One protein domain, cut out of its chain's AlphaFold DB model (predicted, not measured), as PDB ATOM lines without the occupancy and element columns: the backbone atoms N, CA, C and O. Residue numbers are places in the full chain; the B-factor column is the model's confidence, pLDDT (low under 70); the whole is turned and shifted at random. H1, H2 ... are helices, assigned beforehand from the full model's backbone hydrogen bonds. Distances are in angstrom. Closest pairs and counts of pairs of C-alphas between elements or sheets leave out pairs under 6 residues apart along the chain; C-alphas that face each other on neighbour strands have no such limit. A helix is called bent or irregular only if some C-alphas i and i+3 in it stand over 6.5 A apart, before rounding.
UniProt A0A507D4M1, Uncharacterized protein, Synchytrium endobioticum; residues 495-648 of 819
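AT A GLANCE: This is residues 495 to 648 of the 819 residues of an uncharacterized protein of Synchytrium endobioticum (UniProt A0A507D4M1). A long helical hairpin, H3 and H4 side by side and running opposite ways, makes the core and the longest axis, with three shorter helices around it. H1 meets the hairpin near the end where H3 passes into H4, H2 lies near H3 towards the other end, and after H4 the chain folds back so that H5 packs on H3. The printed part has 154 residues, with five named helices in the order H1, H2, H3, H4, H5 and no named strand; the class is all helix. The whole is compact, with a radius of gyration of the C-alphas of 17.2 A, and its outline is elongated, spanning 55 by 31 by 23 A.

HOW THE PARTS SIT: H4, residues 595 to 627, touches H3, residues 553 to 584, at a shallow tilt of 25 degrees, opposite ways; the closest C-alphas, those of Ala 560 and Tyr 619, are 5.3 A apart. The two form a helical hairpin. H3 is the hub, touching three helices. With residues 573 to 577 alone it touches H1, residues 504 to 517, at a steep tilt of 53 degrees, opposite ways; the closest C-alphas, those of Thr 514 and Pro 573, are 6.8 A apart. H1 also touches H4, H1 with residues 514 to 515 alone and H4 with residues 597 to 601 alone; the closest C-alphas, those of Ile 515 and Ala 601, are 6.2 A apart, and the lines are only just about perpendicular, at 72 degrees. H5, residues 637 to 646, touches residues 571 to 578 of H3 alone, at a steep tilt of 47 degrees, the same way; the closest C-alphas, those of Ser 575 and Leu 646, are 6.5 A apart. H5 is close to H4 but not clearly touching, with the C-alphas of Ala 606 and Leu 646 7.7 A apart. H2, residues 533 to 538, touches no helix but is near H3. In H1, H2 and H5 every O i to N i+4 pair is within hydrogen-bond range; in H3 27 of 28 are, and in H4 28 of 29.

IN THESE COORDINATES: H4 measures 47.8 A from C-alpha 595 at (132.753, 268.315, 314.196) to C-alpha 627 at (169.307, 238.224, 320.454), and H3 46.7 A. H3 is neither bent nor irregular, but only just: C-alphas 570 and 573 are 6.0 A apart. H1 measures 19.9 A, H5 14.4 A and H2 8.6 A.

THE WHOLE: The two C-alphas farthest apart, those of Asn 590 and Gly 628, are 57.2 A apart. The printed part has no cut. The links H1 to H2, 15 residues, and H2 to H3, 14 residues, are long. The mean pLDDT of the printed part is 73.1; 54 residues are under 70, among them residues 541 to 553 and 580 to 592.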
ATOM      1  N   ALA A 495     153.195 260.479 330.857       82.75
ATOM      2  CA  ALA A 495     152.598 261.189 331.989       82.75
ATOM      3  C   ALA A 495     151.558 262.245 331.560       82.75
ATOM      4  O   ALA A 495     150.653 262.557 332.331       82.75
ATOM      5  N   GLU A 496     151.660 262.770 330.336       78.81
ATOM      6  CA  GLU A 496     150.702 263.718 329.750       78.81
ATOM      7  C   GLU A 496     149.485 263.029 329.114       78.81
ATOM      8  O   GLU A 496     148.436 263.656 328.963       78.81
ATOM      9  N   VAL A 497     149.591 261.751 328.728       74.94
ATOM     10  CA  VAL A 497     148.455 260.978 328.207       74.94
ATOM     11  C   VAL A 497     147.587 260.518 329.390       74.94
ATOM     12  O   VAL A 497     148.021 259.728 330.227       74.94
ATOM     13  N   ALA A 498     146.329 260.970 329.425       64.06
ATOM     14  CA  ALA A 498     145.356 260.911 330.536       64.06
ATOM     15  C   ALA A 498     145.750 261.597 331.858       64.06
ATOM     16  O   ALA A 498     145.910 260.937 332.891       64.06
ATOM     17  N   PRO A 499     145.749 262.934 331.890       52.28
ATOM     18  CA  PRO A 499     145.447 263.657 333.110       52.28
ATOM     19  C   PRO A 499     144.021 263.284 333.566       52.28
ATOM     20  O   PRO A 499     143.130 263.114 332.732       52.28
ATOM     21  N   PRO A 500     143.756 263.190 334.878       46.75
ATOM     22  CA  PRO A 500     142.423 262.881 335.403       46.75
ATOM     23  C   PRO A 500     141.379 263.982 335.127       46.75
ATOM     24  O   PRO A 500     140.207 263.794 335.442       46.75
ATOM     25  N   TYR A 501     141.791 265.134 334.590       52.03
ATOM     26  CA  TYR A 501     140.936 266.282 334.308       52.03
ATOM     27  C   TYR A 501     141.612 267.221 333.300       52.03
ATOM     28  O   TYR A 501     142.816 267.461 333.410       52.03
ATOM     29  N   TYR A 502     140.836 267.784 332.373       61.22
ATOM     30  CA  TYR A 502     141.259 268.913 331.550       61.22
ATOM     31  C   TYR A 502     140.361 270.134 331.831       61.22
ATOM     32  O   TYR A 502     139.133 270.006 331.889       61.22
ATOM     33  N   GLU A 503     140.979 271.306 332.015       64.06
ATOM     34  CA  GLU A 503     140.308 272.615 332.083       64.06
ATOM     35  C   GLU A 503     139.729 272.975 330.706       64.06
ATOM     36  O   GLU A 503     140.407 272.816 329.691       64.06
ATOM     37  N   GLU A 504     138.480 273.439 330.645       61.97
ATOM     38  CA  GLU A 504     137.728 273.592 329.387       61.97
ATOM     39  C   GLU A 504     138.390 274.576 328.404       61.97
ATOM     40  O   GLU A 504     138.625 274.211 327.252       61.97
ATOM     41  N   ASP A 505     138.792 275.762 328.870       68.25
ATOM     42  CA  ASP A 505     139.429 276.788 328.028       68.25
ATOM     43  C   ASP A 505     140.814 276.346 327.520       68.25
ATOM     44  O   ASP A 505     141.118 276.446 326.330       68.25
ATOM     45  N   GLU A 506     141.631 275.758 328.398       71.62
ATOM     46  CA  GLU A 506     142.947 275.213 328.037       71.62
ATOM     47  C   GLU A 506     142.821 274.047 327.040       71.62
ATOM     48  O   GLU A 506     143.655 273.875 326.146       71.62
ATOM     49  N   THR A 507     141.759 273.246 327.165       70.88
ATOM     50  CA  THR A 507     141.455 272.145 326.240       70.88
ATOM     51  C   THR A 507     141.088 272.674 324.867       70.88
ATOM     52  O   THR A 507     141.618 272.184 323.874       70.88
ATOM     53  N   ILE A 508     140.209 273.676 324.795       73.00
ATOM     54  CA  ILE A 508     139.777 274.277 323.529       73.00
ATOM     55  C   ILE A 508     140.979 274.857 322.779       73.00
ATOM     56  O   ILE A 508     141.107 274.633 321.574       73.00
ATOM     57  N   ASP A 509     141.897 275.530 323.474       79.62
ATOM     58  CA  ASP A 509     143.109 276.065 322.850       79.62
ATOM     59  C   ASP A 509     144.057 274.953 322.376       79.62
ATOM     60  O   ASP A 509     144.544 275.000 321.244       79.62
ATOM     61  N   LYS A 510     144.258 273.897 323.175       80.25
ATOM     62  CA  LYS A 510     145.052 272.722 322.769       80.25
ATOM     63  C   LYS A 510     144.441 271.981 321.577       80.25
ATOM     64  O   LYS A 510     145.176 271.533 320.696       80.25
ATOM     65  N   ILE A 511     143.115 271.868 321.517       79.06
ATOM     66  CA  ILE A 511     142.393 271.281 320.382       79.06
ATOM     67  C   ILE A 511     142.556 272.163 319.152       79.06
ATOM     68  O   ILE A 511     142.858 271.641 318.085       79.06
ATOM     69  N   ARG A 512     142.441 273.488 319.287       80.19
ATOM     70  CA  ARG A 512     142.638 274.418 318.169       80.19
ATOM     71  C   ARG A 512     144.050 274.315 317.595       80.19
ATOM     72  O   ARG A 512     144.198 274.251 316.379       80.19
ATOM     73  N   VAL A 513     145.069 274.233 318.452       80.31
ATOM     74  CA  VAL A 513     146.456 273.977 318.025       80.31
ATOM     75  C   VAL A 513     146.561 272.619 317.334       80.31
ATOM     76  O   VAL A 513     147.136 272.529 316.256       80.31
ATOM     77  N   THR A 514     145.956 271.573 317.899       77.12
ATOM     78  CA  THR A 514     145.982 270.228 317.309       77.12
ATOM     79  C   THR A 514     145.321 270.211 315.932       77.12
ATOM     80  O   THR A 514     145.933 269.731 314.994       77.12
ATOM     81  N   ILE A 515     144.128 270.782 315.762       73.81
ATOM     82  CA  ILE A 515     143.430 270.867 314.467       73.81
ATOM     83  C   ILE A 515     144.198 271.752 313.476       73.81
ATOM     84  O   ILE A 515     144.182 271.482 312.281       73.81
ATOM     85  N   GLY A 516     144.886 272.795 313.949       65.25
ATOM     86  CA  GLY A 516     145.716 273.652 313.100       65.25
ATOM     87  C   GLY A 516     147.003 272.984 312.600       65.25
ATOM     88  O   GLY A 516     147.500 273.359 311.544       65.25
ATOM     89  N   VAL A 517     147.535 272.003 313.338       57.41
ATOM     90  CA  VAL A 517     148.824 271.337 313.059       57.41
ATOM     91  C   VAL A 517     148.642 269.933 312.456       57.41
ATOM     92  O   VAL A 517     149.427 269.504 311.611       57.41
ATOM     93  N   ALA A 518     147.613 269.199 312.880       52.38
ATOM     94  CA  ALA A 518     147.420 267.781 312.587       52.38
ATOM     95  C   ALA A 518     147.109 267.417 311.126       52.38
ATOM     96  O   ALA A 518     147.539 266.328 310.750       52.38
ATOM     97  N   PRO A 519     146.434 268.237 310.290       51.47
ATOM     98  CA  PRO A 519     145.968 267.701 309.018       51.47
ATOM     99  C   PRO A 519     147.075 267.390 308.010       51.47
ATOM    100  O   PRO A 519     146.898 266.550 307.133       51.47
ATOM    101  N   GLN A 520     148.215 268.095 308.079       51.84
ATOM    102  CA  GLN A 520     149.196 268.060 306.985       51.84
ATOM    103  C   GLN A 520     150.667 268.143 307.414       51.84
ATOM    104  O   GLN A 520     151.512 267.621 306.692       51.84
ATOM    105  N   SER A 521     151.019 268.757 308.555       57.78
ATOM    106  CA  SER A 521     152.443 269.023 308.815       57.78
ATOM    107  C   SER A 521     153.169 267.872 309.515       57.78
ATOM    108  O   SER A 521     154.343 267.657 309.235       57.78
ATOM    109  N   LEU A 522     152.505 267.115 310.405       64.81
ATOM    110  CA  LEU A 522     153.132 266.112 311.293       64.81
ATOM    111  C   LEU A 522     154.394 266.601 312.032       64.81
ATOM    112  O   LEU A 522     155.086 265.808 312.667       64.81
ATOM    113  N   GLU A 523     154.686 267.902 312.010       68.38
ATOM    114  CA  GLU A 523     155.941 268.471 312.509       68.38
ATOM    115  C   GLU A 523     156.096 268.221 314.010       68.38
ATOM    116  O   GLU A 523     157.187 267.917 314.483       68.38
ATOM    117  N   TYR A 524     154.974 268.202 314.735       75.75
ATOM    118  CA  TYR A 524     154.922 267.895 316.165       75.75
ATOM    119  C   TYR A 524     155.465 266.496 316.517       75.75
ATOM    120  O   TYR A 524     155.816 266.227 317.668       75.75
ATOM    121  N   LEU A 525     155.523 265.569 315.551       79.06
ATOM    122  CA  LEU A 525     156.136 264.258 315.749       79.06
ATOM    123  C   LEU A 525     157.659 264.349 315.889       79.06
ATOM    124  O   LEU A 525     158.263 263.414 316.411       79.06
ATOM    125  N   GLN A 526     158.279 265.460 315.489       76.62
ATOM    126  CA  GLN A 526     159.733 265.632 315.409       76.62
ATOM    127  C   GLN A 526     160.319 266.566 316.470       76.62
ATOM    128  O   GLN A 526     161.541 266.650 316.583       76.62
ATOM    129  N   ASP A 527     159.483 267.207 317.288       77.19
ATOM    130  CA  ASP A 527     159.925 268.110 318.355       77.19
ATOM    131  C   ASP A 527     160.910 267.415 319.303       77.19
ATOM    132  O   ASP A 527     160.606 266.335 319.778       77.19
ATOM    133  N   ASP A 528     162.077 267.986 319.601       76.94
ATOM    134  CA  ASP A 528     163.006 267.499 320.646       76.94
ATOM    135  C   ASP A 528     163.191 265.962 320.691       76.94
ATOM    136  O   ASP A 528     162.839 265.287 321.658       76.94
ATOM    137  N   THR A 529     163.653 265.363 319.587       78.62
ATOM    138  CA  THR A 529     163.966 263.918 319.541       78.62
ATOM    139  C   THR A 529     165.355 263.593 320.094       78.62
ATOM    140  O   THR A 529     165.663 262.425 320.320       78.62
ATOM    141  N   GLY A 530     166.220 264.604 320.242       77.62
ATOM    142  CA  GLY A 530     167.638 264.454 320.587       77.62
ATOM    143  C   GLY A 530     168.473 263.683 319.557       77.62
ATOM    144  O   GLY A 530     169.623 263.336 319.839       77.62
ATOM    145  N   LEU A 531     167.912 263.406 318.374       84.19
ATOM    146  CA  LEU A 531     168.555 262.677 317.286       84.19
ATOM    147  C   LEU A 531     169.000 263.643 316.174       84.19
ATOM    148  O   LEU A 531     168.293 264.606 315.889       84.19
ATOM    149  N   PRO A 532     170.140 263.397 315.503       83.81
ATOM    150  CA  PRO A 532     170.500 264.129 314.289       83.81
ATOM    151  C   PRO A 532     169.524 263.858 313.131       83.81
ATOM    152  O   PRO A 532     169.071 262.725 312.968       83.81
ATOM    153  N   ASP A 533     169.297 264.842 312.257       81.38
ATOM    154  CA  ASP A 533     168.366 264.755 311.111       81.38
ATOM    155  C   ASP A 533     168.614 263.549 310.193       81.38
ATOM    156  O   ASP A 533     167.668 262.892 309.748       81.38
ATOM    157  N   ALA A 534     169.882 263.201 309.958       76.81
ATOM    158  CA  ALA A 534     170.265 262.014 309.195       76.81
ATOM    159  C   ALA A 534     169.787 260.712 309.864       76.81
ATOM    160  O   ALA A 534     169.349 259.785 309.184       76.81
ATOM    161  N   VAL A 535     169.846 260.643 311.200       79.25
ATOM    162  CA  VAL A 535     169.388 259.493 311.997       79.25
ATOM    163  C   VAL A 535     167.864 259.412 311.979       79.25
ATOM    164  O   VAL A 535     167.318 258.332 311.763       79.25
ATOM    165  N   ILE A 536     167.181 260.551 312.137       82.50
ATOM    166  CA  ILE A 536     165.718 260.636 312.048       82.50
ATOM    167  C   ILE A 536     165.245 260.185 310.665       82.50
ATOM    168  O   ILE A 536     164.339 259.363 310.565       82.50
ATOM    169  N   SER A 537     165.891 260.666 309.601       80.19
ATOM    170  CA  SER A 537     165.536 260.313 308.224       80.19
ATOM    171  C   SER A 537     165.715 258.817 307.950       80.19
ATOM    172  O   SER A 537     164.859 258.212 307.319       80.19
ATOM    173  N   LEU A 538     166.764 258.177 308.479       76.00
ATOM    174  CA  LEU A 538     166.932 256.716 308.377       76.00
ATOM    175  C   LEU A 538     165.828 255.927 309.078       76.00
ATOM    176  O   LEU A 538     165.486 254.824 308.652       76.00
ATOM    177  N   MET A 539     165.305 256.473 310.172       78.81
ATOM    178  CA  MET A 539     164.221 255.880 310.948       78.81
ATOM    179  C   MET A 539     162.847 256.385 310.508       78.81
ATOM    180  O   MET A 539     161.872 256.084 311.191       78.81
ATOM    181  N   ALA A 540     162.747 257.142 309.409       72.44
ATOM    182  CA  ALA A 540     161.499 257.730 308.939       72.44
ATOM    183  C   ALA A 540     160.538 256.642 308.438       72.44
ATOM    184  O   ALA A 540     160.423 256.401 307.242       72.44
ATOM    185  N   LEU A 541     159.859 255.980 309.380       62.09
ATOM    186  CA  LEU A 541     158.668 255.159 309.193       62.09
ATOM    187  C   LEU A 541     158.772 254.065 308.108       62.09
ATOM    188  O   LEU A 541     157.767 253.641 307.538       62.09
ATOM    189  N   GLN A 542     159.979 253.555 307.862       68.81
ATOM    190  CA  GLN A 542     160.223 252.395 307.001       68.81
ATOM    191  C   GLN A 542     160.200 251.100 307.815       68.81
ATOM    192  O   GLN A 542     160.820 251.020 308.880       68.81
ATOM    193  N   TYR A 543     159.549 250.057 307.291       63.75
ATOM    194  CA  TYR A 543     159.566 248.729 307.905       63.75
ATOM    195  C   TYR A 543     160.991 248.146 307.939       63.75
ATOM    196  O   TYR A 543     161.724 248.284 306.964       63.75
ATOM    197  N   PRO A 544     161.378 247.388 308.981       56.84
ATOM    198  CA  PRO A 544     162.713 246.790 309.078       56.84
ATOM    199  C   PRO A 544     163.041 245.810 307.944       56.84
ATOM    200  O   PRO A 544     164.200 245.653 307.582       56.84
ATOM    201  N   ARG A 545     162.033 245.152 307.353       58.34
ATOM    202  CA  ARG A 545     162.225 244.299 306.163       58.34
ATOM    203  C   ARG A 545     162.546 245.089 304.899       58.34
ATOM    204  O   ARG A 545     163.120 244.530 303.979       58.34
ATOM    205  N   GLU A 546     162.144 246.348 304.849       56.34
ATOM    206  CA  GLU A 546     162.471 247.277 303.765       56.34
ATOM    207  C   GLU A 546     163.748 248.054 304.101       56.34
ATOM    208  O   GLU A 546     164.496 248.451 303.216       56.34
ATOM    209  N   ASN A 547     164.045 248.171 305.393       57.81
ATOM    210  CA  ASN A 547     165.266 248.710 305.958       57.81
ATOM    211  C   ASN A 547     166.224 247.567 306.347       57.81
ATOM    212  O   ASN A 547     166.671 247.465 307.492       57.81
ATOM    213  N   VAL A 548     166.524 246.691 305.371       49.03
ATOM    214  CA  VAL A 548     167.303 245.425 305.483       49.03
ATOM    215  C   VAL A 548     168.703 245.611 306.109       49.03
ATOM    216  O   VAL A 548     169.434 244.649 306.359       49.03
ATOM    217  N   TYR A 549     169.097 246.852 306.378       56.19
ATOM    218  CA  TYR A 549     170.466 247.278 306.619       56.19
ATOM    219  C   TYR A 549     170.682 247.872 308.015       56.19
ATOM    220  O   TYR A 549     171.826 248.110 308.404       56.19
ATOM    221  N   LEU A 550     169.626 247.987 308.833       58.78
ATOM    222  CA  LEU A 550     169.748 248.081 310.291       58.78
ATOM    223  C   LEU A 550     170.061 246.681 310.859       58.78
ATOM    224  O   LEU A 550     169.262 246.086 311.565       58.78
ATOM    225  N   GLN A 551     171.216 246.104 310.510       56.00
ATOM    226  CA  GLN A 551     171.583 244.741 310.943       56.00
ATOM    227  C   GLN A 551     172.263 244.699 312.316       56.00
ATOM    228  O   GLN A 551     172.380 243.635 312.922       56.00
ATOM    229  N   ASN A 552     172.696 245.851 312.837       65.88
ATOM    230  CA  ASN A 552     173.273 245.920 314.173       65.88
ATOM    231  C   ASN A 552     172.165 246.117 315.208       65.88
ATOM    232  O   ASN A 552     171.422 247.100 315.162       65.88
ATOM    233  N   PHE A 553     172.126 245.212 316.188       62.34
ATOM    234  CA  PHE A 553     171.176 245.226 317.299       62.34
ATOM    235  C   PHE A 553     170.956 246.617 317.946       62.34
ATOM    236  O   PHE A 553     169.794 246.984 318.138       62.34
ATOM    237  N   PRO A 554     171.996 247.442 318.218       72.88
ATOM    238  CA  PRO A 554     171.804 248.762 318.823       72.88
ATOM    239  C   PRO A 554     170.934 249.712 317.991       72.88
ATOM    240  O   PRO A 554     170.189 250.507 318.558       72.88
ATOM    241  N   TYR A 555     170.978 249.619 316.659       77.62
ATOM    242  CA  TYR A 555     170.187 250.500 315.800       77.62
ATOM    243  C   TYR A 555     168.733 250.047 315.669       77.62
ATOM    244  O   TYR A 555     167.849 250.894 315.625       77.62
ATOM    245  N   LEU A 556     168.462 248.736 315.678       79.88
ATOM    246  CA  LEU A 556     167.085 248.221 315.727       79.88
ATOM    247  C   LEU A 556     166.406 248.572 317.051       79.88
ATOM    248  O   LEU A 556     165.236 248.944 317.072       79.88
ATOM    249  N   ALA A 557     167.154 248.484 318.153       81.19
ATOM    250  CA  ALA A 557     166.689 248.895 319.468       81.19
ATOM    251  C   ALA A 557     166.358 250.395 319.512       81.19
ATOM    252  O   ALA A 557     165.265 250.752 319.944       81.19
ATOM    253  N   LEU A 558     167.261 251.247 319.015       85.19
ATOM    254  CA  LEU A 558     167.042 252.693 318.944       85.19
ATOM    255  C   LEU A 558     165.877 253.054 318.011       85.19
ATOM    256  O   LEU A 558     165.072 253.918 318.348       85.19
ATOM    257  N   ALA A 559     165.741 252.371 316.870       85.94
ATOM    258  CA  ALA A 559     164.608 252.552 315.971       85.94
ATOM    259  C   ALA A 559     163.286 252.170 316.655       85.94
ATOM    260  O   ALA A 559     162.315 252.915 316.541       85.94
ATOM    261  N   ALA A 560     163.237 251.066 317.406       88.06
ATOM    262  CA  ALA A 560     162.052 250.705 318.186       88.06
ATOM    263  C   ALA A 560     161.717 251.776 319.243       88.06
ATOM    264  O   ALA A 560     160.559 252.175 319.353       88.06
ATOM    265  N   ASP A 561     162.712 252.285 319.975       88.94
ATOM    266  CA  ASP A 561     162.515 253.354 320.967       88.94
ATOM    267  C   ASP A 561     161.993 254.643 320.303       88.94
ATOM    268  O   ASP A 561     161.061 255.277 320.803       88.94
ATOM    269  N   TYR A 562     162.531 254.997 319.133       90.06
ATOM    270  CA  TYR A 562     162.079 256.143 318.345       90.06
ATOM    271  C   TYR A 562     160.624 255.989 317.877       90.06
ATOM    272  O   TYR A 562     159.811 256.887 318.084       90.06
ATOM    273  N   HIS A 563     160.242 254.840 317.315       91.00
ATOM    274  CA  HIS A 563     158.857 254.615 316.882       91.00
ATOM    275  C   HIS A 563     157.883 254.555 318.067       91.00
ATOM    276  O   HIS A 563     156.743 255.001 317.949       91.00
ATOM    277  N   LEU A 564     158.333 254.083 319.235       92.00
ATOM    278  CA  LEU A 564     157.555 254.165 320.469       92.00
ATOM    279  C   LEU A 564     157.314 255.626 320.883       92.00
ATOM    280  O   LEU A 564     156.193 255.973 321.255       92.00
ATOM    281  N   LEU A 565     158.327 256.492 320.782       92.31
ATOM    282  CA  LEU A 565     158.179 257.934 321.004       92.31
ATOM    283  C   LEU A 565     157.141 258.543 320.057       92.31
ATOM    284  O   LEU A 565     156.225 259.225 320.520       92.31
ATOM    285  N   LEU A 566     157.240 258.254 318.758       91.50
ATOM    286  CA  LEU A 566     156.274 258.729 317.766       91.50
ATOM    287  C   LEU A 566     154.848 258.253 318.074       91.50
ATOM    288  O   LEU A 566     153.910 259.049 318.028       91.50
ATOM    289  N   LEU A 567     154.684 256.984 318.461       91.50
ATOM    290  CA  LEU A 567     153.387 256.422 318.830       91.50
ATOM    291  C   LEU A 567     152.759 257.211 319.982       91.50
ATOM    292  O   LEU A 567     151.606 257.632 319.891       91.50
ATOM    293  N   TRP A 568     153.515 257.462 321.053       91.31
ATOM    294  CA  TRP A 568     153.015 258.227 322.197       91.31
ATOM    295  C   TRP A 568     152.722 259.690 321.852       91.31
ATOM    296  O   TRP A 568     151.764 260.257 322.385       91.31
ATOM    297  N   ARG A 569     153.463 260.282 320.907       89.88
ATOM    298  CA  ARG A 569     153.148 261.613 320.364       89.88
ATOM    299  C   ARG A 569     151.835 261.643 319.605       89.88
ATOM    300  O   ARG A 569     151.164 262.664 319.672       89.88
ATOM    301  N   CYS A 570     151.426 260.554 318.955       88.56
ATOM    302  CA  CYS A 570     150.072 260.429 318.416       88.56
ATOM    303  C   CYS A 570     149.024 260.168 319.511       88.56
ATOM    304  O   CYS A 570     147.925 260.716 319.450       88.56
ATOM    305  N   MET A 571     149.347 259.363 320.530       87.81
ATOM    306  CA  MET A 571     148.405 259.033 321.611       87.81
ATOM    307  C   MET A 571     147.992 260.260 322.429       87.81
ATOM    308  O   MET A 571     146.844 260.346 322.861       87.81
ATOM    309  N   ARG A 572     148.898 261.225 322.630       86.75
ATOM    310  CA  ARG A 572     148.627 262.460 323.380       86.75
ATOM    311  C   ARG A 572     147.462 263.289 322.801       86.75
ATOM    312  O   ARG A 572     146.489 263.492 323.530       86.75
ATOM    313  N   PRO A 573     147.494 263.753 321.537       84.75
ATOM    314  CA  PRO A 573     146.378 264.473 320.931       84.75
ATOM    315  C   PRO A 573     145.147 263.585 320.717       84.75
ATOM    316  O   PRO A 573     144.040 264.063 320.937       84.75
ATOM    317  N   LEU A 574     145.295 262.293 320.381       83.56
ATOM    318  CA  LEU A 574     144.141 261.382 320.265       83.56
ATOM    319  C   LEU A 574     143.363 261.267 321.572       83.56
ATOM    320  O   LEU A 574     142.139 261.369 321.573       83.56
ATOM    321  N   SER A 575     144.074 261.112 322.691       80.38
ATOM    322  CA  SER A 575     143.468 261.073 324.021       80.38
ATOM    323  C   SER A 575     142.701 262.359 324.331       80.38
ATOM    324  O   SER A 575     141.633 262.286 324.933       80.38
ATOM    325  N   LEU A 576     143.224 263.521 323.930       78.88
ATOM    326  CA  LEU A 576     142.570 264.816 324.131       78.88
ATOM    327  C   LEU A 576     141.308 264.957 323.266       78.88
ATOM    328  O   LEU A 576     140.246 265.313 323.775       78.88
ATOM    329  N   LEU A 577     141.420 264.660 321.970       78.25
ATOM    330  CA  LEU A 577     140.323 264.766 321.008       78.25
ATOM    331  C   LEU A 577     139.172 263.818 321.365       78.25
ATOM    332  O   LEU A 577     138.017 264.232 321.391       78.25
ATOM    333  N   GLN A 578     139.479 262.567 321.716       74.06
ATOM    334  CA  GLN A 578     138.460 261.598 322.128       74.06
ATOM    335  C   GLN A 578     137.814 261.960 323.456       74.06
ATOM    336  O   GLN A 578     136.601 261.825 323.600       74.06
ATOM    337  N   TRP A 579     138.591 262.456 324.420       73.31
ATOM    338  CA  TRP A 579     138.023 262.981 325.657       73.31
ATOM    339  C   TRP A 579     137.023 264.110 325.375       73.31
ATOM    340  O   TRP A 579     135.921 264.101 325.923       73.31
ATOM    341  N   TYR A 580     137.365 265.034 324.472       67.62
ATOM    342  CA  TYR A 580     136.483 266.135 324.088       67.62
ATOM    343  C   TYR A 580     135.204 265.645 323.400       67.62
ATOM    344  O   TYR A 580     134.108 266.054 323.782       67.62
ATOM    345  N   MET A 581     135.322 264.717 322.444       62.59
ATOM    346  CA  MET A 581     134.166 264.107 321.775       62.59
ATOM    347  C   MET A 581     133.231 263.409 322.770       62.59
ATOM    348  O   MET A 581     132.018 263.614 322.726       62.59
ATOM    349  N   ASN A 582     133.795 262.651 323.713       61.34
ATOM    350  CA  ASN A 582     133.031 261.946 324.742       61.34
ATOM    351  C   ASN A 582     132.321 262.908 325.710       61.34
ATOM    352  O   ASN A 582     131.226 262.602 326.174       61.34
ATOM    353  N   ARG A 583     132.918 264.071 326.012       54.25
ATOM    354  CA  ARG A 583     132.354 265.065 326.941       54.25
ATOM    355  C   ARG A 583     131.302 265.968 326.292       54.25
ATOM    356  O   ARG A 583     130.312 266.302 326.937       54.25
ATOM    357  N   CYS A 584     131.518 266.390 325.046       45.44
ATOM    358  CA  CYS A 584     130.663 267.379 324.386       45.44
ATOM    359  C   CYS A 584     129.532 266.758 323.557       45.44
ATOM    360  O   CYS A 584     128.546 267.443 323.297       45.44
ATOM    361  N   GLY A 585     129.617 265.476 323.179       48.59
ATOM    362  CA  GLY A 585     128.599 264.787 322.380       48.59
ATOM    363  C   GLY A 585     128.452 265.384 320.974       48.59
ATOM    364  O   GLY A 585     128.994 264.844 320.016       48.59
ATOM    365  N   ALA A 586     127.731 266.505 320.854       45.19
ATOM    366  CA  ALA A 586     127.669 267.344 319.659       45.19
ATOM    367  C   ALA A 586     128.521 268.605 319.878       45.19
ATOM    368  O   ALA A 586     128.248 269.385 320.788       45.19
ATOM    369  N   VAL A 587     129.549 268.797 319.048       47.84
ATOM    370  CA  VAL A 587     130.473 269.942 319.123       47.84
ATOM    371  C   VAL A 587     129.688 271.247 318.928       47.84
ATOM    372  O   VAL A 587     129.117 271.443 317.854       47.84
ATOM    373  N   PRO A 588     129.635 272.155 319.919       48.47
ATOM    374  CA  PRO A 588     129.047 273.470 319.708       48.47
ATOM    375  C   PRO A 588     129.897 274.253 318.696       48.47
ATOM    376  O   PRO A 588     131.068 274.525 318.956       48.47
ATOM    377  N   GLU A 589     129.317 274.675 317.566       51.50
ATOM    378  CA  GLU A 589     130.014 275.452 316.512       51.50
ATOM    379  C   GLU A 589     130.643 276.771 317.025       51.50
ATOM    380  O   GLU A 589     131.498 277.368 316.375       51.50
ATOM    381  N   ASN A 590     130.281 277.209 318.235       55.84
ATOM    382  CA  ASN A 590     130.781 278.425 318.877       55.84
ATOM    383  C   ASN A 590     132.253 278.358 319.350       55.84
ATOM    384  O   ASN A 590     132.773 279.382 319.789       55.84
ATOM    385  N   HIS A 591     132.940 277.208 319.279       62.34
ATOM    386  CA  HIS A 591     134.346 277.072 319.718       62.34
ATOM    387  C   HIS A 591     135.394 277.402 318.634       62.34
ATOM    388  O   HIS A 591     136.598 277.460 318.922       62.34
ATOM    389  N   GLY A 592     134.946 277.681 317.403       66.94
ATOM    390  CA  GLY A 592     135.810 278.055 316.279       66.94
ATOM    391  C   GLY A 592     136.391 276.874 315.493       66.94
ATOM    392  O   GLY A 592     137.342 277.069 314.742       66.94
ATOM    393  N   PHE A 593     135.840 275.671 315.666       71.19
ATOM    394  CA  PHE A 593     136.127 274.479 314.864       71.19
ATOM    395  C   PHE A 593     134.871 273.600 314.736       71.19
ATOM    396  O   PHE A 593     133.989 273.650 315.597       71.19
ATOM    397  N   THR A 594     134.769 272.815 313.662       67.50
ATOM    398  CA  THR A 594     133.606 271.963 313.352       67.50
ATOM    399  C   THR A 594     133.802 270.516 313.819       67.50
ATOM    400  O   THR A 594     134.923 270.054 314.045       67.50
ATOM    401  N   SER A 595     132.704 269.763 313.941       64.69
ATOM    402  CA  SER A 595     132.753 268.315 314.196       64.69
ATOM    403  C   SER A 595     133.495 267.554 313.092       64.69
ATOM    404  O   SER A 595     134.223 266.612 313.389       64.69
ATOM    405  N   GLU A 596     133.369 267.989 311.835       67.69
ATOM    406  CA  GLU A 596     134.114 267.436 310.699       67.69
ATOM    407  C   GLU A 596     135.625 267.621 310.862       67.69
ATOM    408  O   GLU A 596     136.375 266.672 310.650       67.69
ATOM    409  N   GLN A 597     136.079 268.798 311.309       71.94
ATOM    410  CA  GLN A 597     137.502 269.060 311.551       71.94
ATOM    411  C   GLN A 597     138.073 268.175 312.665       71.94
ATOM    412  O   GLN A 597     139.178 267.652 312.531       71.94
ATOM    413  N   ILE A 598     137.320 267.971 313.749       71.75
ATOM    414  CA  ILE A 598     137.729 267.073 314.839       71.75
ATOM    415  C   ILE A 598     137.773 265.622 314.360       71.75
ATOM    416  O   ILE A 598     138.771 264.941 314.586       71.75
ATOM    417  N   ASN A 599     136.718 265.153 313.694       72.12
ATOM    418  CA  ASN A 599     136.650 263.782 313.194       72.12
ATOM    419  C   ASN A 599     137.766 263.506 312.182       72.12
ATOM    420  O   ASN A 599     138.431 262.479 312.289       72.12
ATOM    421  N   GLY A 600     138.022 264.445 311.264       72.00
ATOM    422  CA  GLY A 600     139.133 264.376 310.317       72.00
ATOM    423  C   GLY A 600     140.477 264.227 311.027       72.00
ATOM    424  O   GLY A 600     141.196 263.262 310.774       72.00
ATOM    425  N   ALA A 601     140.762 265.098 312.003       78.00
ATOM    426  CA  ALA A 601     141.996 265.030 312.787       78.00
ATOM    427  C   ALA A 601     142.130 263.707 313.566       78.00
ATOM    428  O   ALA A 601     143.204 263.105 313.585       78.00
ATOM    429  N   VAL A 602     141.052 263.210 314.184       78.06
ATOM    430  CA  VAL A 602     141.056 261.907 314.872       78.06
ATOM    431  C   VAL A 602     141.380 260.783 313.893       78.06
ATOM    432  O   VAL A 602     142.246 259.957 314.184       78.06
ATOM    433  N   THR A 603     140.723 260.748 312.734       77.19
ATOM    434  CA  THR A 603     140.945 259.716 311.719       77.19
ATOM    435  C   THR A 603     142.384 259.730 311.211       77.19
ATOM    436  O   THR A 603     143.013 258.671 311.135       77.19
ATOM    437  N   GLU A 604     142.936 260.898 310.895       76.38
ATOM    438  CA  GLU A 604     144.302 261.034 310.382       76.38
ATOM    439  C   GLU A 604     145.349 260.632 311.423       76.38
ATOM    440  O   GLU A 604     146.181 259.760 311.145       76.38
ATOM    441  N   ILE A 605     145.261 261.167 312.648       82.38
ATOM    442  CA  ILE A 605     146.218 260.840 313.715       82.38
ATOM    443  C   ILE A 605     146.119 259.355 314.088       82.38
ATOM    444  O   ILE A 605     147.151 258.705 314.261       82.38
ATOM    445  N   ALA A 606     144.910 258.786 314.180       82.81
ATOM    446  CA  ALA A 606     144.723 257.363 314.479       82.81
ATOM    447  C   ALA A 606     145.344 256.474 313.401       82.81
ATOM    448  O   ALA A 606     145.959 255.457 313.706       82.81
ATOM    449  N   SER A 607     145.237 256.877 312.142       80.12
ATOM    450  CA  SER A 607     145.797 256.108 311.037       80.12
ATOM    451  C   SER A 607     147.318 256.143 311.023       80.12
ATOM    452  O   SER A 607     147.952 255.102 310.866       80.12
ATOM    453  N   MET A 608     147.906 257.322 311.242       83.00
ATOM    454  CA  MET A 608     149.355 257.450 311.384       83.00
ATOM    455  C   MET A 608     149.851 256.630 312.582       83.00
ATOM    456  O   MET A 608     150.817 255.883 312.477       83.00
ATOM    457  N   ALA A 609     149.138 256.673 313.705       88.50
ATOM    458  CA  ALA A 609     149.473 255.896 314.889       88.50
ATOM    459  C   ALA A 609     149.364 254.375 314.685       88.50
ATOM    460  O   ALA A 609     150.207 253.638 315.194       88.50
ATOM    461  N   GLN A 610     148.364 253.895 313.939       86.56
ATOM    462  CA  GLN A 610     148.254 252.482 313.552       86.56
ATOM    463  C   GLN A 610     149.449 252.049 312.700       86.56
ATOM    464  O   GLN A 610     150.041 251.001 312.960       86.56
ATOM    465  N   TYR A 611     149.836 252.877 311.728       85.50
ATOM    466  CA  TYR A 611     151.012 252.628 310.904       85.50
ATOM    467  C   TYR A 611     152.295 252.591 311.753       85.50
ATOM    468  O   TYR A 611     153.047 251.619 311.702       85.50
ATOM    469  N   ILE A 612     152.504 253.594 312.616       88.88
ATOM    470  CA  ILE A 612     153.653 253.663 313.534       88.88
ATOM    471  C   ILE A 612     153.709 252.439 314.451       88.88
ATOM    472  O   ILE A 612     154.787 251.883 314.645       88.88
ATOM    473  N   LEU A 613     152.571 252.001 315.002       89.94
ATOM    474  CA  LEU A 613     152.499 250.804 315.841       89.94
ATOM    475  C   LEU A 613     152.948 249.556 315.068       89.94
ATOM    476  O   LEU A 613     153.726 248.763 315.593       89.94
ATOM    477  N   GLY A 614     152.523 249.413 313.808       86.75
ATOM    478  CA  GLY A 614     152.959 248.320 312.939       86.75
ATOM    479  C   GLY A 614     154.466 248.337 312.659       86.75
ATOM    480  O   GLY A 614     155.116 247.290 312.704       86.75
ATOM    481  N   VAL A 615     155.043 249.517 312.411       86.12
ATOM    482  CA  VAL A 615     156.493 249.671 312.210       86.12
ATOM    483  C   VAL A 615     157.264 249.392 313.506       86.12
ATOM    484  O   VAL A 615     158.262 248.668 313.483       86.12
ATOM    485  N   PHE A 616     156.778 249.892 314.646       90.56
ATOM    486  CA  PHE A 616     157.321 249.596 315.973       90.56
ATOM    487  C   PHE A 616     157.359 248.087 316.242       90.56
ATOM    488  O   PHE A 616     158.420 247.562 316.578       90.56
ATOM    489  N   ASP A 617     156.238 247.384 316.046       87.31
ATOM    490  CA  ASP A 617     156.137 245.938 316.275       87.31
ATOM    491  C   ASP A 617     157.138 245.169 315.398       87.31
ATOM    492  O   ASP A 617     157.757 244.194 315.833       87.31
ATOM    493  N   ALA A 618     157.345 245.628 314.161       85.50
ATOM    494  CA  ALA A 618     158.312 245.030 313.255       85.50
ATOM    495  C   ALA A 618     159.764 245.230 313.735       85.50
ATOM    496  O   ALA A 618     160.552 244.283 313.678       85.50
ATOM    497  N   TYR A 619     160.123 246.418 314.240       85.38
ATOM    498  CA  TYR A 619     161.458 246.675 314.805       85.38
ATOM    499  C   TYR A 619     161.680 245.940 316.123       85.38
ATOM    500  O   TYR A 619     162.753 245.378 316.338       85.38
ATOM    501  N   GLU A 620     160.664 245.889 316.985       85.12
ATOM    502  CA  GLU A 620     160.703 245.134 318.237       85.12
ATOM    503  C   GLU A 620     160.956 243.646 317.966       85.12
ATOM    504  O   GLU A 620     161.834 243.039 318.587       85.12
ATOM    505  N   LYS A 621     160.249 243.076 316.982       84.12
ATOM    506  CA  LYS A 621     160.444 241.694 316.543       84.12
ATOM    507  C   LYS A 621     161.847 241.457 315.981       84.12
ATOM    508  O   LYS A 621     162.512 240.520 316.414       84.12
ATOM    509  N   ALA A 622     162.312 242.307 315.063       81.00
ATOM    510  CA  ALA A 622     163.635 242.172 314.449       81.00
ATOM    511  C   ALA A 622     164.769 242.263 315.486       81.00
ATOM    512  O   ALA A 622     165.718 241.481 315.449       81.00
ATOM    513  N   ALA A 623     164.649 243.176 316.456       78.69
ATOM    514  CA  ALA A 623     165.602 243.292 317.555       78.69
ATOM    515  C   ALA A 623     165.624 242.029 318.436       78.69
ATOM    516  O   ALA A 623     166.697 241.600 318.857       78.69
ATOM    517  N   GLY A 624     164.461 241.422 318.703       74.44
ATOM    518  CA  GLY A 624     164.357 240.187 319.488       74.44
ATOM    519  C   GLY A 624     164.920 238.947 318.781       74.44
ATOM    520  O   GLY A 624     165.558 238.113 319.424       74.44
ATOM    521  N   GLU A 625     164.733 238.833 317.462       73.00
ATOM    522  CA  GLU A 625     165.264 237.722 316.654       73.00
ATOM    523  C   GLU A 625     166.803 237.675 316.663       73.00
ATOM    524  O   GLU A 625     167.381 236.593 316.764       73.00
ATOM    525  N   LEU A 626     167.468 238.836 316.634       67.81
ATOM    526  CA  LEU A 626     168.933 238.951 316.680       67.81
ATOM    527  C   LEU A 626     169.553 238.518 318.018       67.81
ATOM    528  O   LEU A 626     170.706 238.092 318.044       67.81
ATOM    529  N   GLU A 627     168.812 238.606 319.123       61.59
ATOM    530  CA  GLU A 627     169.307 238.224 320.454       61.59
ATOM    531  C   GLU A 627     169.003 236.778 320.852       61.59
ATOM    532  O   GLU A 627     169.602 236.261 321.795       61.59
ATOM    533  N   GLY A 628     168.067 236.113 320.168       61.12
ATOM    534  CA  GLY A 628     167.709 234.724 320.454       61.12
ATOM    535  C   GLY A 628     167.049 234.484 321.823       61.12
ATOM    536  O   GLY A 628     167.026 233.337 322.275       61.12
ATOM    537  N   GLN A 629     166.507 235.514 322.496       51.00
ATOM    538  CA  GLN A 629     165.788 235.378 323.775       51.00
ATOM    539  C   GLN A 629     164.471 236.179 323.833       51.00
ATOM    540  O   GLN A 629     164.393 237.283 323.291       51.00
ATOM    541  N   PRO A 630     163.429 235.672 324.527       49.38
ATOM    542  CA  PRO A 630     162.182 236.404 324.739       49.38
ATOM    543  C   PRO A 630     162.386 237.551 325.742       49.38
ATOM    544  O   PRO A 630     162.592 237.319 326.933       49.38
ATOM    545  N   ARG A 631     162.315 238.802 325.269       61.88
ATOM    546  CA  ARG A 631     162.347 240.004 326.117       61.88
ATOM    547  C   ARG A 631     160.957 240.425 326.582       61.88
ATOM    548  O   ARG A 631     159.953 240.208 325.908       61.88
ATOM    549  N   THR A 632     160.925 241.130 327.710       65.94
ATOM    550  CA  THR A 632     159.806 242.008 328.063       65.94
ATOM    551  C   THR A 632     159.682 243.106 327.007       65.94
ATOM    552  O   THR A 632     160.635 243.856 326.790       65.94
ATOM    553  N   SER A 633     158.525 243.170 326.346       79.69
ATOM    554  CA  SER A 633     158.214 244.180 325.325       79.69
ATOM    555  C   SER A 633     158.399 245.599 325.870       79.69
ATOM    556  O   SER A 633     158.075 245.866 327.031       79.69
ATOM    557  N   ARG A 634     158.900 246.513 325.026       86.50
ATOM    558  CA  ARG A 634     159.042 247.948 325.356       86.50
ATOM    559  C   ARG A 634     157.689 248.629 325.547       86.50
ATOM    560  O   ARG A 634     157.590 249.642 326.237       86.50
ATOM    561  N   LEU A 635     156.652 248.060 324.935       87.56
ATOM    562  CA  LEU A 635     155.262 248.446 325.099       87.56
ATOM    563  C   LEU A 635     154.549 247.356 325.906       87.56
ATOM    564  O   LEU A 635     154.241 246.279 325.393       87.56
ATOM    565  N   SER A 636     154.277 247.624 327.183       84.25
ATOM    566  CA  SER A 636     153.609 246.642 328.044       84.25
ATOM    567  C   SER A 636     152.217 246.276 327.510       84.25
ATOM    568  O   SER A 636     151.583 247.047 326.790       84.25
ATOM    569  N   ALA A 637     151.689 245.108 327.891       77.06
ATOM    570  CA  ALA A 637     150.358 244.674 327.452       77.06
ATOM    571  C   ALA A 637     149.248 245.677 327.830       77.06
ATOM    572  O   ALA A 637     148.331 245.911 327.046       77.06
ATOM    573  N   VAL A 638     149.360 246.311 329.003       75.81
ATOM    574  CA  VAL A 638     148.417 247.339 329.475       75.81
ATOM    575  C   VAL A 638     148.503 248.597 328.612       75.81
ATOM    576  O   VAL A 638     147.480 249.131 328.188       75.81
ATOM    577  N   GLU A 639     149.715 249.059 328.309       81.94
ATOM    578  CA  GLU A 639     149.931 250.216 327.439       81.94
ATOM    579  C   GLU A 639     149.477 249.950 326.004       81.94
ATOM    580  O   GLU A 639     148.834 250.806 325.401       81.94
ATOM    581  N   ARG A 640     149.750 248.754 325.473       82.00
ATOM    582  CA  ARG A 640     149.286 248.335 324.148       82.00
ATOM    583  C   ARG A 640     147.761 248.339 324.090       82.00
ATOM    584  O   ARG A 640     147.199 248.924 323.171       82.00
ATOM    585  N   GLN A 641     147.090 247.779 325.098       73.31
ATOM    586  CA  GLN A 641     145.627 247.804 325.171       73.31
ATOM    587  C   GLN A 641     145.081 249.233 325.229       73.31
ATOM    588  O   GLN A 641     144.072 249.540 324.598       73.31
ATOM    589  N   ARG A 642     145.759 250.121 325.958       74.25
ATOM    590  CA  ARG A 642     145.399 251.536 326.030       74.25
ATOM    591  C   ARG A 642     145.553 252.241 324.681       74.25
ATOM    592  O   ARG A 642     144.651 252.976 324.296       74.25
ATOM    593  N   CYS A 643     146.644 251.985 323.959       78.75
ATOM    594  CA  CYS A 643     146.842 252.511 322.609       78.75
ATOM    595  C   CYS A 643     145.740 252.007 321.673       78.75
ATOM    596  O   CYS A 643     145.066 252.807 321.039       78.75
ATOM    597  N   LEU A 644     145.480 250.698 321.652       76.12
ATOM    598  CA  LEU A 644     144.425 250.104 320.826       76.12
ATOM    599  C   LEU A 644     143.031 250.660 321.156       76.12
ATOM    600  O   LEU A 644     142.237 250.875 320.245       76.12
ATOM    601  N   GLY A 645     142.755 250.949 322.431       68.75
ATOM    602  CA  GLY A 645     141.528 251.629 322.851       68.75
ATOM    603  C   GLY A 645     141.375 253.021 322.230       68.75
ATOM    604  O   GLY A 645     140.297 253.350 321.749       68.75
ATOM    605  N   LEU A 646     142.458 253.804 322.170       70.56
ATOM    606  CA  LEU A 646     142.469 255.123 321.523       70.56
ATOM    607  C   LEU A 646     142.460 255.042 319.987       70.56
ATOM    608  O   LEU A 646     142.041 255.977 319.319       70.56
ATOM    609  N   LEU A 647     142.904 253.939 319.386       71.81
ATOM    610  CA  LEU A 647     142.884 253.752 317.928       71.81
ATOM    611  C   LEU A 647     141.521 253.269 317.401       71.81
ATOM    612  O   LEU A 647     141.327 253.168 316.190       71.81
ATOM    613  N   GLY A 648     140.581 252.962 318.298       56.84
ATOM    614  CA  GLY A 648     139.295 252.352 317.987       56.84
ATOM    615  C   GLY A 648     138.162 253.345 317.734       56.84
ATOM    616  O   GLY A 648     137.299 253.525 318.585       56.84
TER     617      GLY A 648